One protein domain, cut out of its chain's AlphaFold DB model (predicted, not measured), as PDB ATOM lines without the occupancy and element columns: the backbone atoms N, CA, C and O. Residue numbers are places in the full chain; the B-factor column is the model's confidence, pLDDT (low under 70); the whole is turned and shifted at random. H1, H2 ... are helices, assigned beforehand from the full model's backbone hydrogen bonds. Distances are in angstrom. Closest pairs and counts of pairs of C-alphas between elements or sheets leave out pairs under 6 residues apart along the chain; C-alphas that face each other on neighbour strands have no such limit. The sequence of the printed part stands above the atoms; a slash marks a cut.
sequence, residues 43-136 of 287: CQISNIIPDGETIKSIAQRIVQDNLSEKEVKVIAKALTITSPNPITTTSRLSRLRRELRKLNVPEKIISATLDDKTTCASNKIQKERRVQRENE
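Overview. This is residues 43 to 136 of the 287 residues of an uncharacterized protein of Glomus cerebriforme (UniProt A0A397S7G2). A small body of crossed helices is built round H4, with the long helix H6 packed on one end of H4 and its far half, residues 127 to 135, sticking out as an arm. H3 folds back into H4 as a helical hairpin, H2 crosses H4, H1 packs on H3, and short H5 bridges H3 and H4. The printed part has 94 residues with six named helices, H1 to H6 in order, and no named strand; the class is all helix. It is only just compact, close to loose, with a radius of gyration of the C-alphas of 14.6 A, and spans 50 by 30 by 20 A, the arm adding to the length.

Along the chain. H1 is residues 43 to 48, from C-alpha 43 at (-10.454, -28.524, -86.928). H2 is residues 55 to 64, 14.4 A long. H3 is residues 69 to 82, 20.1 A, and H4 residues 86 to 102, 24.4 A. H5 is residues 107 to 111. H6 is residues 116 to 135, 28.7 A, ending with C-alpha 135 at (26.515, -46.661, -100.633).

Arrangement. H4 is the hub. The closest C-alphas of H3 and H4, Thr 80 and Thr 89, are 5.7 A apart. H2 touches H4 at a steep tilt of 44 degrees, Ala 59 to Leu 100 being the closest C-alphas at 5.6 A. H6 touches H4 with residues 118 to 126 alone, closest C-alphas Ile 87 and Ser 122 at 4.8 A. H5 only just touches H4, with 3 pairs of C-alphas within 8 A, the closest being Arg 97 and Ile 110 at 5.9 A. H1 touches H3, closest C-alphas Ile 45 and Ala 78 at 5.8 A. Every O i to N i+4 pair is within hydrogen-bond range in H2, H3, H4, H5 and H6, and 1 of 2 in H1.

Size, cuts and confidence. The C-alphas of Asp 65 and Asn 135, the two farthest apart, are 49.7 A apart. The printed part has no cut and no long link. pLDDT is under 70 at residues 43, 130 and 132 to 136.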
ATOM      1  N   CYS A  43      -9.710 -28.976 -88.111       62.97
ATOM      2  CA  CYS A  43     -10.454 -28.524 -86.928       62.97
ATOM      3  C   CYS A  43     -10.971 -29.687 -86.065       62.97
ATOM      4  O   CYS A  43     -10.996 -29.597 -84.841       62.97
ATOM      5  N   GLN A  44     -11.360 -30.802 -86.683       73.25
ATOM      6  CA  GLN A  44     -11.770 -32.011 -85.971       73.25
ATOM      7  C   GLN A  44     -10.582 -32.686 -85.280       73.25
ATOM      8  O   GLN A  44     -10.759 -33.287 -84.224       73.25
ATOM      9  N   ILE A  45      -9.373 -32.566 -85.833       76.88
ATOM     10  CA  ILE A  45      -8.161 -33.138 -85.235       76.88
ATOM     11  C   ILE A  45      -7.844 -32.475 -83.901       76.88
ATOM     12  O   ILE A  45      -7.590 -33.205 -82.952       76.88
ATOM     13  N   SER A  46      -7.923 -31.146 -83.800       73.56
ATOM     14  CA  SER A  46      -7.683 -30.431 -82.536       73.56
ATOM     15  C   SER A  46      -8.678 -30.820 -81.436       73.56
ATOM     16  O   SER A  46      -8.334 -30.800 -80.259       73.56
ATOM     17  N   ASN A  47      -9.892 -31.242 -81.809       76.94
ATOM     18  CA  ASN A  47     -10.871 -31.778 -80.860       76.94
ATOM     19  C   ASN A  47     -10.550 -33.222 -80.431       76.94
ATOM     20  O   ASN A  47     -10.865 -33.618 -79.314       76.94
ATOM     21  N   ILE A  48      -9.940 -34.025 -81.312       81.56
ATOM     22  CA  ILE A  48      -9.576 -35.427 -81.032       81.56
ATOM     23  C   ILE A  48      -8.249 -35.513 -80.263       81.56
ATOM     24  O   ILE A  48      -8.089 -36.382 -79.404       81.56
ATOM     25  N   ILE A  49      -7.294 -34.649 -80.605       83.44
ATOM     26  CA  ILE A  49      -5.964 -34.525 -80.010       83.44
ATOM     27  C   ILE A  49      -5.702 -33.028 -79.809       83.44
ATOM     28  O   ILE A  49      -5.271 -32.360 -80.752       83.44
ATOM     29  N   PRO A  50      -5.957 -32.495 -78.604       76.44
ATOM     30  CA  PRO A  50      -5.643 -31.115 -78.283       76.44
ATOM     31  C   PRO A  50      -4.150 -30.824 -78.449       76.44
ATOM     32  O   PRO A  50      -3.288 -31.686 -78.232       76.44
ATOM     33  N   ASP A  51      -3.836 -29.583 -78.806       72.38
ATOM     34  CA  ASP A  51      -2.454 -29.153 -78.984       72.38
ATOM     35  C   ASP A  51      -1.650 -29.330 -77.687       72.38
ATOM     36  O   ASP A  51      -2.077 -28.956 -76.595       72.38
ATOM     37  N   GLY A  52      -0.470 -29.941 -77.804       73.00
ATOM     38  CA  GLY A  52       0.393 -30.253 -76.660       73.00
ATOM     39  C   GLY A  52       0.053 -31.554 -75.920       73.00
ATOM     40  O   GLY A  52       0.794 -31.930 -75.007       73.00
ATOM     41  N   GLU A  53      -0.989 -32.293 -76.321       81.88
ATOM     42  CA  GLU A  53      -1.312 -33.587 -75.711       81.88
ATOM     43  C   GLU A  53      -0.194 -34.618 -75.985       81.88
ATOM     44  O   GLU A  53       0.209 -34.897 -77.121       81.88
ATOM     45  N   THR A  54       0.342 -35.211 -74.916       90.19
ATOM     46  CA  THR A  54       1.393 -36.229 -75.020       90.19
ATOM     47  C   THR A  54       0.804 -37.607 -75.324       90.19
ATOM     48  O   THR A  54      -0.318 -37.929 -74.952       90.19
ATOM     49  N   ILE A  55       1.600 -38.507 -75.911       92.38
ATOM     50  CA  ILE A  55       1.171 -39.902 -76.133       92.38
ATOM     51  C   ILE A  55       0.756 -40.603 -74.826       92.38
ATOM     52  O   ILE A  55      -0.124 -41.462 -74.837       92.38
ATOM     53  N   LYS A  56       1.374 -40.233 -73.698       93.44
ATOM     54  CA  LYS A  56       1.033 -40.786 -72.386       93.44
ATOM     55  C   LYS A  56      -0.351 -40.316 -71.924       93.44
ATOM     56  O   LYS A  56      -1.130 -41.146 -71.475       93.44
ATOM     57  N   SER A  57      -0.661 -39.026 -72.068       91.94
ATOM     58  CA  SER A  57      -1.978 -38.485 -71.703       91.94
ATOM     59  C   SER A  57      -3.086 -39.021 -72.611       91.94
ATOM     60  O   SER A  57      -4.129 -39.403 -72.098       91.94
ATOM     61  N   ILE A  58      -2.823 -39.200 -73.915       93.00
ATOM     62  CA  ILE A  58      -3.763 -39.873 -74.832       93.00
ATOM     63  C   ILE A  58      -4.085 -41.291 -74.338       93.00
ATOM     64  O   ILE A  58      -5.248 -41.682 -74.287       93.00
ATOM     65  N   ALA A  59      -3.066 -42.069 -73.950       94.25
ATOM     66  CA  ALA A  59      -3.271 -43.423 -73.430       94.25
ATOM     67  C   ALA A  59      -4.114 -43.431 -72.145       94.25
ATOM     68  O   ALA A  59      -4.986 -44.278 -71.992       94.25
ATOM     69  N   GLN A  60      -3.869 -42.478 -71.240       94.44
ATOM     70  CA  GLN A  60      -4.642 -42.330 -70.005       94.44
ATOM     71  C   GLN A  60      -6.100 -41.958 -70.290       94.44
ATOM     72  O   GLN A  60      -6.995 -42.564 -69.711       94.44
ATOM     73  N   ARG A  61      -6.336 -41.035 -71.228       93.94
ATOM     74  CA  ARG A  61      -7.676 -40.618 -71.652       93.94
ATOM     75  C   ARG A  61      -8.477 -41.765 -72.266       93.94
ATOM     76  O   ARG A  61      -9.630 -41.953 -71.911       93.94
ATOM     77  N   ILE A  62      -7.846 -42.590 -73.107       92.75
ATOM     78  CA  ILE A  62      -8.479 -43.795 -73.676       92.75
ATOM     79  C   ILE A  62      -9.038 -44.707 -72.575       92.75
ATOM     80  O   ILE A  62     -10.130 -45.251 -72.727       92.75
ATOM     81  N   VAL A  63      -8.294 -44.867 -71.476       92.69
ATOM     82  CA  VAL A  63      -8.708 -45.691 -70.332       92.69
ATOM     83  C   VAL A  63      -9.775 -44.994 -69.497       92.69
ATOM     84  O   VAL A  63     -10.770 -45.618 -69.149       92.69
ATOM     85  N   GLN A  64      -9.582 -43.713 -69.183       92.31
ATOM     86  CA  GLN A  64     -10.493 -42.941 -68.340       92.31
ATOM     87  C   GLN A  64     -11.886 -42.800 -68.967       92.31
ATOM     88  O   GLN A  64     -12.889 -42.981 -68.279       92.31
ATOM     89  N   ASP A  65     -11.940 -42.544 -70.273       92.44
ATOM     90  CA  ASP A  65     -13.184 -42.321 -71.011       92.44
ATOM     91  C   ASP A  65     -13.798 -43.633 -71.534       92.44
ATOM     92  O   ASP A  65     -14.855 -43.613 -72.158       92.44
ATOM     93  N   ASN A  66     -13.151 -44.781 -71.286       91.44
ATOM     94  CA  ASN A  66     -13.554 -46.101 -71.786       91.44
ATOM     95  C   ASN A  66     -13.812 -46.120 -73.304       91.44
ATOM     96  O   ASN A  66     -14.814 -46.669 -73.774       91.44
ATOM     97  N   LEU A  67     -12.901 -45.519 -74.077       92.88
ATOM     98  CA  LEU A  67     -13.089 -45.347 -75.517       92.88
ATOM     99  C   LEU A  67     -13.204 -46.690 -76.249       92.88
ATOM    100  O   LEU A  67     -12.451 -47.641 -76.016       92.88
ATOM    101  N   SER A  68     -14.128 -46.737 -77.201       92.50
ATOM    102  CA  SER A  68     -14.370 -47.892 -78.056       92.50
ATOM    103  C   SER A  68     -13.272 -48.084 -79.108       92.50
ATOM    104  O   SER A  68     -12.507 -47.179 -79.447       92.50
ATOM    105  N   GLU A  69     -13.243 -49.273 -79.717       92.75
ATOM    106  CA  GLU A  69     -12.329 -49.605 -80.819       92.75
ATOM    107  C   GLU A  69     -12.391 -48.576 -81.965       92.75
ATOM    108  O   GLU A  69     -11.367 -48.185 -82.529       92.75
ATOM    109  N   LYS A  70     -13.598 -48.090 -82.284       91.62
ATOM    110  CA  LYS A  70     -13.821 -47.109 -83.354       91.62
ATOM    111  C   LYS A  70     -13.205 -45.753 -83.012       91.62
ATOM    112  O   LYS A  70     -12.575 -45.144 -83.873       91.62
ATOM    113  N   GLU A  71     -13.345 -45.300 -81.772       90.88
ATOM    114  CA  GLU A  71     -12.802 -44.018 -81.306       90.88
ATOM    115  C   GLU A  71     -11.275 -44.058 -81.222       90.88
ATOM    116  O   GLU A  71     -10.596 -43.142 -81.685       90.88
ATOM    117  N   VAL A  72     -10.709 -45.168 -80.744       92.56
ATOM    118  CA  VAL A  72      -9.254 -45.368 -80.731       92.56
ATOM    119  C   VAL A  72      -8.682 -45.404 -82.151       92.56
ATOM    120  O   VAL A  72      -7.624 -44.822 -82.406       92.56
ATOM    121  N   LYS A  73      -9.407 -45.989 -83.112       93.25
ATOM    122  CA  LYS A  73      -9.035 -45.943 -84.534       93.25
ATOM    123  C   LYS A  73      -9.061 -44.516 -85.095       93.25
ATOM    124  O   LYS A  73      -8.210 -44.167 -85.914       93.25
ATOM    125  N   VAL A  74      -9.998 -43.672 -84.654       91.50
ATOM    126  CA  VAL A  74     -10.047 -42.243 -85.017       91.50
ATOM    127  C   VAL A  74      -8.846 -41.486 -84.440       91.50
ATOM    128  O   VAL A  74      -8.199 -40.740 -85.174       91.50
ATOM    129  N   ILE A  75      -8.472 -41.741 -83.182       91.19
ATOM    130  CA  ILE A  75      -7.263 -41.168 -82.561       91.19
ATOM    131  C   ILE A  75      -6.002 -41.592 -83.325       91.19
ATOM    132  O   ILE A  75      -5.147 -40.757 -83.627       91.19
ATOM    133  N   ALA A  76      -5.883 -42.871 -83.690       90.69
ATOM    134  CA  ALA A  76      -4.750 -43.366 -84.470       90.69
ATOM    135  C   ALA A  76      -4.649 -42.669 -85.839       90.69
ATOM    136  O   ALA A  76      -3.568 -42.218 -86.221       90.69
ATOM    137  N   LYS A  77      -5.777 -42.487 -86.540       89.88
ATOM    138  CA  LYS A  77      -5.828 -41.715 -87.793       89.88
ATOM    139  C   LYS A  77      -5.423 -40.252 -87.590       89.88
ATOM    140  O   LYS A  77      -4.661 -39.722 -88.396       89.88
ATOM    141  N   ALA A  78      -5.881 -39.607 -86.518       89.50
ATOM    142  CA  ALA A  78      -5.494 -38.236 -86.190       89.50
ATOM    143  C   ALA A  78      -3.978 -38.114 -85.919       89.50
ATOM    144  O   ALA A  78      -3.337 -37.169 -86.386       89.50
ATOM    145  N   LEU A  79      -3.358 -39.106 -85.266       88.50
ATOM    146  CA  LEU A  79      -1.897 -39.174 -85.105       88.50
ATOM    147  C   LEU A  79      -1.155 -39.295 -86.445       88.50
ATOM    148  O   LEU A  79      -0.068 -38.736 -86.592       88.50
ATOM    149  N   THR A  80      -1.737 -39.989 -87.423       85.81
ATOM    150  CA  THR A  80      -1.181 -40.077 -88.780       85.81
ATOM    151  C   THR A  80      -1.288 -38.758 -89.539       85.81
ATOM    152  O   THR A  80      -0.355 -38.395 -90.246       85.81
ATOM    153  N   ILE A  81      -2.374 -38.002 -89.371       85.56
ATOM    154  CA  ILE A  81      -2.538 -36.713 -90.060       85.56
ATOM    155  C   ILE A  81      -1.635 -35.631 -89.443       85.56
ATOM    156  O   ILE A  81      -1.011 -34.861 -90.168       85.56
ATOM    157  N   THR A  82      -1.511 -35.602 -88.112       82.75
ATOM    158  CA  THR A  82      -0.653 -34.633 -87.393       82.75
ATOM    159  C   THR A  82       0.843 -34.847 -87.629       82.75
ATOM    160  O   THR A  82       1.644 -33.939 -87.424       82.75
ATOM    161  N   SER A  83       1.243 -36.043 -88.065       77.94
ATOM    162  CA  SER A  83       2.619 -36.381 -88.408       77.94
ATOM    163  C   SER A  83       2.648 -37.001 -89.808       77.94
ATOM    164  O   SER A  83       2.548 -38.215 -89.946       77.94
ATOM    165  N   PRO A  84       2.835 -36.223 -90.882       75.00
ATOM    166  CA  PRO A  84       2.823 -36.783 -92.234       75.00
ATOM    167  C   PRO A  84       4.021 -37.707 -92.511       75.00
ATOM    168  O   PRO A  84       3.997 -38.471 -93.471       75.00
ATOM    169  N   ASN A  85       5.071 -37.672 -91.679       87.50
ATOM    170  CA  ASN A  85       6.223 -38.562 -91.804       87.50
ATOM    171  C   ASN A  85       5.896 -39.971 -91.262       87.50
ATOM    172  O   ASN A  85       5.772 -40.126 -90.040       87.50
ATOM    173  N   PRO A  86       5.872 -41.022 -92.112       85.75
ATOM    174  CA  PRO A  86       5.522 -42.380 -91.688       85.75
ATOM    175  C   PRO A  86       6.417 -42.944 -90.574       85.75
ATOM    176  O   PRO A  86       5.950 -43.716 -89.734       85.75
ATOM    177  N   ILE A  87       7.694 -42.547 -90.506       85.62
ATOM    178  CA  ILE A  87       8.628 -42.989 -89.454       85.62
ATOM    179  C   ILE A  87       8.237 -42.395 -88.099       85.62
ATOM    180  O   ILE A  87       8.167 -43.099 -87.090       85.62
ATOM    181  N   THR A  88       7.960 -41.094 -88.065       85.88
ATOM    182  CA  THR A  88       7.541 -40.411 -86.837       85.88
ATOM    183  C   THR A  88       6.189 -40.944 -86.366       85.88
ATOM    184  O   THR A  88       6.001 -41.198 -85.175       85.88
ATOM    185  N   THR A  89       5.278 -41.209 -87.298       88.88
ATOM    186  CA  THR A  89       3.940 -41.737 -87.008       88.88
ATOM    187  C   THR A  89       3.983 -43.150 -86.458       88.88
ATOM    188  O   THR A  89       3.420 -43.406 -85.394       88.88
ATOM    189  N   THR A  90       4.720 -44.057 -87.105       89.19
ATOM    190  CA  THR A  90       4.917 -45.420 -86.581       89.19
ATOM    191  C   THR A  90       5.535 -45.411 -85.185       89.19
ATOM    192  O   THR A  90       5.120 -46.192 -84.324       89.19
ATOM    193  N   SER A  91       6.479 -44.505 -84.913       88.12
ATOM    194  CA  SER A  91       7.061 -44.323 -83.578       88.12
ATOM    195  C   SER A  91       6.019 -43.869 -82.546       88.12
ATOM    196  O   SER A  91       5.903 -44.479 -81.479       88.12
ATOM    197  N   ARG A  92       5.197 -42.862 -82.876       91.56
ATOM    198  CA  ARG A  92       4.107 -42.374 -82.010       91.56
ATOM    199  C   ARG A  92       3.080 -43.467 -81.706       91.56
ATOM    200  O   ARG A  92       2.778 -43.686 -80.534       91.56
ATOM    201  N   LEU A  93       2.619 -44.204 -82.719       92.88
ATOM    202  CA  LEU A  93       1.681 -45.326 -82.558       92.88
ATOM    203  C   LEU A  93       2.289 -46.471 -81.736       92.88
ATOM    204  O   LEU A  93       1.631 -47.065 -80.887       92.88
ATOM    205  N   SER A  94       3.574 -46.778 -81.925       92.25
ATOM    206  CA  SER A  94       4.276 -47.796 -81.127       92.25
ATOM    207  C   SER A  94       4.413 -47.393 -79.663       92.25
ATOM    208  O   SER A  94       4.242 -48.222 -78.767       92.25
ATOM    209  N   ARG A  95       4.691 -46.111 -79.411       94.00
ATOM    210  CA  ARG A  95       4.719 -45.560 -78.058       94.00
ATOM    211  C   ARG A  95       3.334 -45.613 -77.412       94.00
ATOM    212  O   ARG A  95       3.252 -46.027 -76.263       94.00
ATOM    213  N   LEU A  96       2.273 -45.281 -78.151       94.19
ATOM    214  CA  LEU A  96       0.894 -45.359 -77.662       94.19
ATOM    215  C   LEU A  96       0.544 -46.786 -77.231       94.19
ATOM    216  O   LEU A  96       0.141 -46.996 -76.093       94.19
ATOM    217  N   ARG A  97       0.811 -47.783 -78.083       95.38
ATOM    218  CA  ARG A  97       0.587 -49.204 -77.764       95.38
ATOM    219  C   ARG A  97       1.336 -49.659 -76.513       95.38
ATOM    220  O   ARG A  97       0.797 -50.415 -75.714       95.38
ATOM    221  N   ARG A  98       2.576 -49.196 -76.318       95.19
ATOM    222  CA  ARG A  98       3.348 -49.485 -75.097       95.19
ATOM    223  C   ARG A  98       2.703 -48.894 -73.849       95.19
ATOM    224  O   ARG A  98       2.659 -49.582 -72.837       95.19
ATOM    225  N   GLU A  99       2.233 -47.651 -73.904       95.88
ATOM    226  CA  GLU A  99       1.541 -47.032 -72.767       95.88
ATOM    227  C   GLU A  99       0.192 -47.718 -72.490       95.88
ATOM    228  O   GLU A  99      -0.080 -48.045 -71.343       95.88
ATOM    229  N   LEU A 100      -0.591 -48.059 -73.522       94.56
ATOM    230  CA  LEU A 100      -1.847 -48.812 -73.366       94.56
ATOM    231  C   LEU A 100      -1.627 -50.186 -72.711       94.56
ATOM    232  O   LEU A 100      -2.381 -50.572 -71.822       94.56
ATOM    233  N   ARG A 101      -0.552 -50.900 -73.075       95.19
ATOM    234  CA  ARG A 101      -0.187 -52.174 -72.427       95.19
ATOM    235  C   ARG A 101       0.175 -52.014 -70.957       95.19
ATOM    236  O   ARG A 101      -0.201 -52.856 -70.156       95.19
ATOM    237  N   LYS A 102       0.871 -50.934 -70.584       95.81
ATOM    238  CA  LYS A 102       1.163 -50.641 -69.167       95.81
ATOM    239  C   LYS A 102      -0.106 -50.386 -68.355       95.81
ATOM    240  O   LYS A 102      -0.099 -50.602 -67.151       95.81
ATOM    241  N   LEU A 103      -1.164 -49.911 -69.009       94.06
ATOM    242  CA  LEU A 103      -2.469 -49.662 -68.406       94.06
ATOM    243  C   LEU A 103      -3.408 -50.883 -68.489       94.06
ATOM    244  O   LEU A 103      -4.592 -50.742 -68.207       94.06
ATOM    245  N   ASN A 104      -2.903 -52.067 -68.870       93.56
ATOM    246  CA  ASN A 104      -3.675 -53.312 -69.011       93.56
ATOM    247  C   ASN A 104      -4.908 -53.195 -69.928       93.56
ATOM    248  O   ASN A 104      -5.923 -53.858 -69.722       93.56
ATOM    249  N   VAL A 105      -4.820 -52.359 -70.964       95.00
ATOM    250  CA  VAL A 105      -5.886 -52.213 -71.964       95.00
ATOM    251  C   VAL A 105      -6.038 -53.512 -72.772       95.00
ATOM    252  O   VAL A 105      -5.023 -54.094 -73.160       95.00
ATOM    253  N   PRO A 106      -7.270 -53.964 -73.088       94.12
ATOM    254  CA  PRO A 106      -7.486 -55.164 -73.894       94.12
ATOM    255  C   PRO A 106      -6.805 -55.095 -75.268       94.12
ATOM    256  O   PRO A 106      -6.871 -54.070 -75.953       94.12
ATOM    257  N   GLU A 107      -6.234 -56.212 -75.736       93.81
ATOM    258  CA  GLU A 107      -5.491 -56.248 -77.011       93.81
ATOM    259  C   GLU A 107      -6.374 -55.884 -78.217       93.81
ATOM    260  O   GLU A 107      -5.872 -55.348 -79.201       93.81
ATOM    261  N   LYS A 108      -7.697 -56.076 -78.126       93.75
ATOM    262  CA  LYS A 108      -8.661 -55.611 -79.136       93.75
ATOM    263  C   LYS A 108      -8.579 -54.092 -79.357       93.75
ATOM    264  O   LYS A 108      -8.541 -53.636 -80.495       93.75
ATOM    265  N   ILE A 109      -8.484 -53.313 -78.279       93.69
ATOM    266  CA  ILE A 109      -8.356 -51.850 -78.338       93.69
ATOM    267  C   ILE A 109      -6.948 -51.442 -78.789       93.69
ATOM    268  O   ILE A 109      -6.795 -50.536 -79.603       93.69
ATOM    269  N   ILE A 110      -5.906 -52.142 -78.327       93.12
ATOM    270  CA  ILE A 110      -4.524 -51.903 -78.778       93.12
ATOM    271  C   ILE A 110      -4.408 -52.154 -80.289       93.12
ATOM    272  O   ILE A 110      -3.809 -51.347 -81.005       93.12
ATOM    273  N   SER A 111      -5.026 -53.221 -80.793       93.19
ATOM    274  CA  SER A 111      -5.018 -53.593 -82.211       93.19
ATOM    275  C   SER A 111      -5.714 -52.556 -83.094       93.19
ATOM    276  O   SER A 111      -5.311 -52.370 -84.238       93.19
ATOM    277  N   ALA A 112      -6.671 -51.790 -82.557       93.19
ATOM    278  CA  ALA A 112      -7.317 -50.685 -83.272       93.19
ATOM    279  C   ALA A 112      -6.348 -49.559 -83.678       93.19
ATOM    280  O   ALA A 112      -6.650 -48.769 -84.574       93.19
ATOM    281  N   THR A 113      -5.185 -49.478 -83.022       93.06
ATOM    282  CA  THR A 113      -4.124 -48.509 -83.343       93.06
ATOM    283  C   THR A 113      -3.161 -48.993 -84.432       93.06
ATOM    284  O   THR A 113      -2.247 -48.252 -84.804       93.06
ATOM    285  N   LEU A 114      -3.318 -50.230 -84.921       91.44
ATOM    286  CA  LEU A 114      -2.494 -50.763 -86.000       91.44
ATOM    287  C   LEU A 114      -2.834 -50.071 -87.322       91.44
ATOM    288  O   LEU A 114      -3.993 -49.928 -87.706       91.44
ATOM    289  N   ASP A 115      -1.782 -49.653 -88.019       88.88
ATOM    290  CA  ASP A 115      -1.851 -49.052 -89.344       88.88
ATOM    291  C   ASP A 115      -0.786 -49.708 -90.227       88.88
ATOM    292  O   ASP A 115       0.391 -49.322 -90.231       88.88
ATOM    293  N   ASP A 116      -1.206 -50.745 -90.947       87.62
ATOM    294  CA  ASP A 116      -0.328 -51.546 -91.801       87.62
ATOM    295  C   ASP A 116       0.241 -50.722 -92.954       87.62
ATOM    296  O   ASP A 116       1.406 -50.885 -93.321       87.62
ATOM    297  N   LYS A 117      -0.540 -49.775 -93.487       89.00
ATOM    298  CA  LYS A 117      -0.106 -48.902 -94.580       89.00
ATOM    299  C   LYS A 117       1.035 -47.997 -94.125       89.00
ATOM    300  O   LYS A 117       2.072 -47.932 -94.786       89.00
ATOM    301  N   THR A 118       0.875 -47.344 -92.976       86.94
ATOM    302  CA  THR A 118       1.919 -46.486 -92.397       86.94
ATOM    303  C   THR A 118       3.136 -47.299 -91.955       86.94
ATOM    304  O   THR A 118       4.276 -46.870 -92.156       86.94
ATOM    305  N   THR A 119       2.921 -48.505 -91.424       87.19
ATOM    306  CA  THR A 119       4.000 -49.434 -91.054       87.19
ATOM    307  C   THR A 119       4.813 -49.861 -92.273       87.19
ATOM    308  O   THR A 119       6.041 -49.760 -92.259       87.19
ATOM    309  N   CYS A 120       4.147 -50.249 -93.360       88.44
ATOM    310  CA  CYS A 120       4.785 -50.611 -94.621       88.44
ATOM    311  C   CYS A 120       5.586 -49.437 -95.208       88.44
ATOM    312  O   CYS A 120       6.762 -49.596 -95.541       88.44
ATOM    313  N   ALA A 121       4.999 -48.236 -95.249       87.94
ATOM    314  CA  ALA A 121       5.676 -47.034 -95.729       87.94
ATOM    315  C   ALA A 121       6.927 -46.692 -94.894       87.94
ATOM    316  O   ALA A 121       7.991 -46.433 -95.452       87.94
ATOM    317  N   SER A 122       6.831 -46.745 -93.561       87.31
ATOM    318  CA  SER A 122       7.975 -46.543 -92.658       87.31
ATOM    319  C   SER A 122       9.083 -47.566 -92.910       87.31
ATOM    320  O   SER A 122      10.244 -47.190 -93.075       87.31
ATOM    321  N   ASN A 123       8.732 -48.850 -93.018       87.50
ATOM    322  CA  ASN A 123       9.690 -49.923 -93.281       87.50
ATOM    323  C   ASN A 123      10.392 -49.743 -94.633       87.50
ATOM    324  O   ASN A 123      11.609 -49.934 -94.713       87.50
ATOM    325  N   LYS A 124       9.657 -49.319 -95.670       89.00
ATOM    326  CA  LYS A 124      10.211 -48.992 -96.988       89.00
ATOM    327  C   LYS A 124      11.224 -47.850 -96.899       89.00
ATOM    328  O   LYS A 124      12.369 -48.042 -97.298       89.00
ATOM    329  N   ILE A 125      10.865 -46.725 -96.270       86.62
ATOM    330  CA  ILE A 125      11.780 -45.581 -96.092       86.62
ATOM    331  C   ILE A 125      13.018 -45.995 -95.283       86.62
ATOM    332  O   ILE A 125      14.139 -45.608 -95.601       86.62
ATOM    333  N   GLN A 126      12.853 -46.793 -94.226       79.44
ATOM    334  CA  GLN A 126      13.987 -47.273 -93.434       79.44
ATOM    335  C   GLN A 126      14.900 -48.223 -94.219       79.44
ATOM    336  O   GLN A 126      16.108 -48.217 -93.982       79.44
ATOM    337  N   LYS A 127      14.346 -49.039 -95.126       81.31
ATOM    338  CA  LYS A 127      15.112 -49.900 -96.036       81.31
ATOM    339  C   LYS A 127      15.872 -49.070 -97.070       81.31
ATOM    340  O   LYS A 127      17.070 -49.265 -97.212       81.31
ATOM    341  N   GLU A 128      15.231 -48.091 -97.699       82.38
ATOM    342  CA  GLU A 128      15.883 -47.164 -98.640       82.38
ATOM    343  C   GLU A 128      17.016 -46.377 -97.967       82.38
ATOM    344  O   GLU A 128      18.131 -46.333 -98.475       82.38
ATOM    345  N   ARG A 129      16.784 -45.851 -96.755       79.56
ATOM    346  CA  ARG A 129      17.832 -45.202 -95.945       79.56
ATOM    347  C   ARG A 129      18.957 -46.149 -95.532       79.56
ATOM    348  O   ARG A 129      20.022 -45.675 -95.154       79.56
ATOM    349  N   ARG A 130      18.717 -47.462 -95.457       68.69
ATOM    350  CA  ARG A 130      19.786 -48.448 -95.223       68.69
ATOM    351  C   ARG A 130      20.640 -48.591 -96.476       68.69
ATOM    352  O   ARG A 130      21.830 -48.352 -96.379       68.69
ATOM    353  N   VAL A 131      20.017 -48.803 -97.635       70.12
ATOM    354  CA  VAL A 131      20.716 -48.885 -98.931       70.12
ATOM    355  C   VAL A 131      21.541 -47.623 -99.213       70.12
ATOM    356  O   VAL A 131      22.694 -47.709 -99.611       70.12
ATOM    357  N   GLN A 132      20.998 -46.432 -98.941       66.62
ATOM    358  CA  GLN A 132      21.763 -45.184 -99.070       66.62
ATOM    359  C   GLN A 132      23.000 -45.160 -98.160       66.62
ATOM    360  O   GLN A 132      24.071 -44.778 -98.609       66.62
ATOM    361  N   ARG A 133      22.873 -45.614 -96.906       65.44
ATOM    362  CA  ARG A 133      23.989 -45.683 -95.945       65.44
ATOM    363  C   ARG A 133      25.008 -46.778 -96.251       65.44
ATOM    364  O   ARG A 133      26.109 -46.713 -95.718       65.44
ATOM    365  N   GLU A 134      24.631 -47.785 -97.030       62.84
ATOM    366  CA  GLU A 134      25.558 -48.783 -97.569       62.84
ATOM    367  C   GLU A 134      26.419 -48.147 -98.663       62.84
ATOM    368  O   GLU A 134      27.630 -48.317 -98.655       62.84
ATOM    369  N   ASN A 135      25.816 -47.331 -99.532       58.25
ATOM    370  CA  ASN A 135      26.515 -46.661-100.633       58.25
ATOM    371  C   ASN A 135      27.284 -45.393-100.213       58.25
ATOM    372  O   ASN A 135      28.095 -44.881-100.983       58.25
ATOM    373  N   GLU A 136      27.026 -44.861 -99.017       61.97
ATOM    374  CA  GLU A 136      27.845 -43.806 -98.419       61.97
ATOM    375  C   GLU A 136      29.183 -44.408 -97.973       61.97
ATOM    376  O   GLU A 136      29.276 -45.064 -96.931       61.97
TER     377      GLU A 136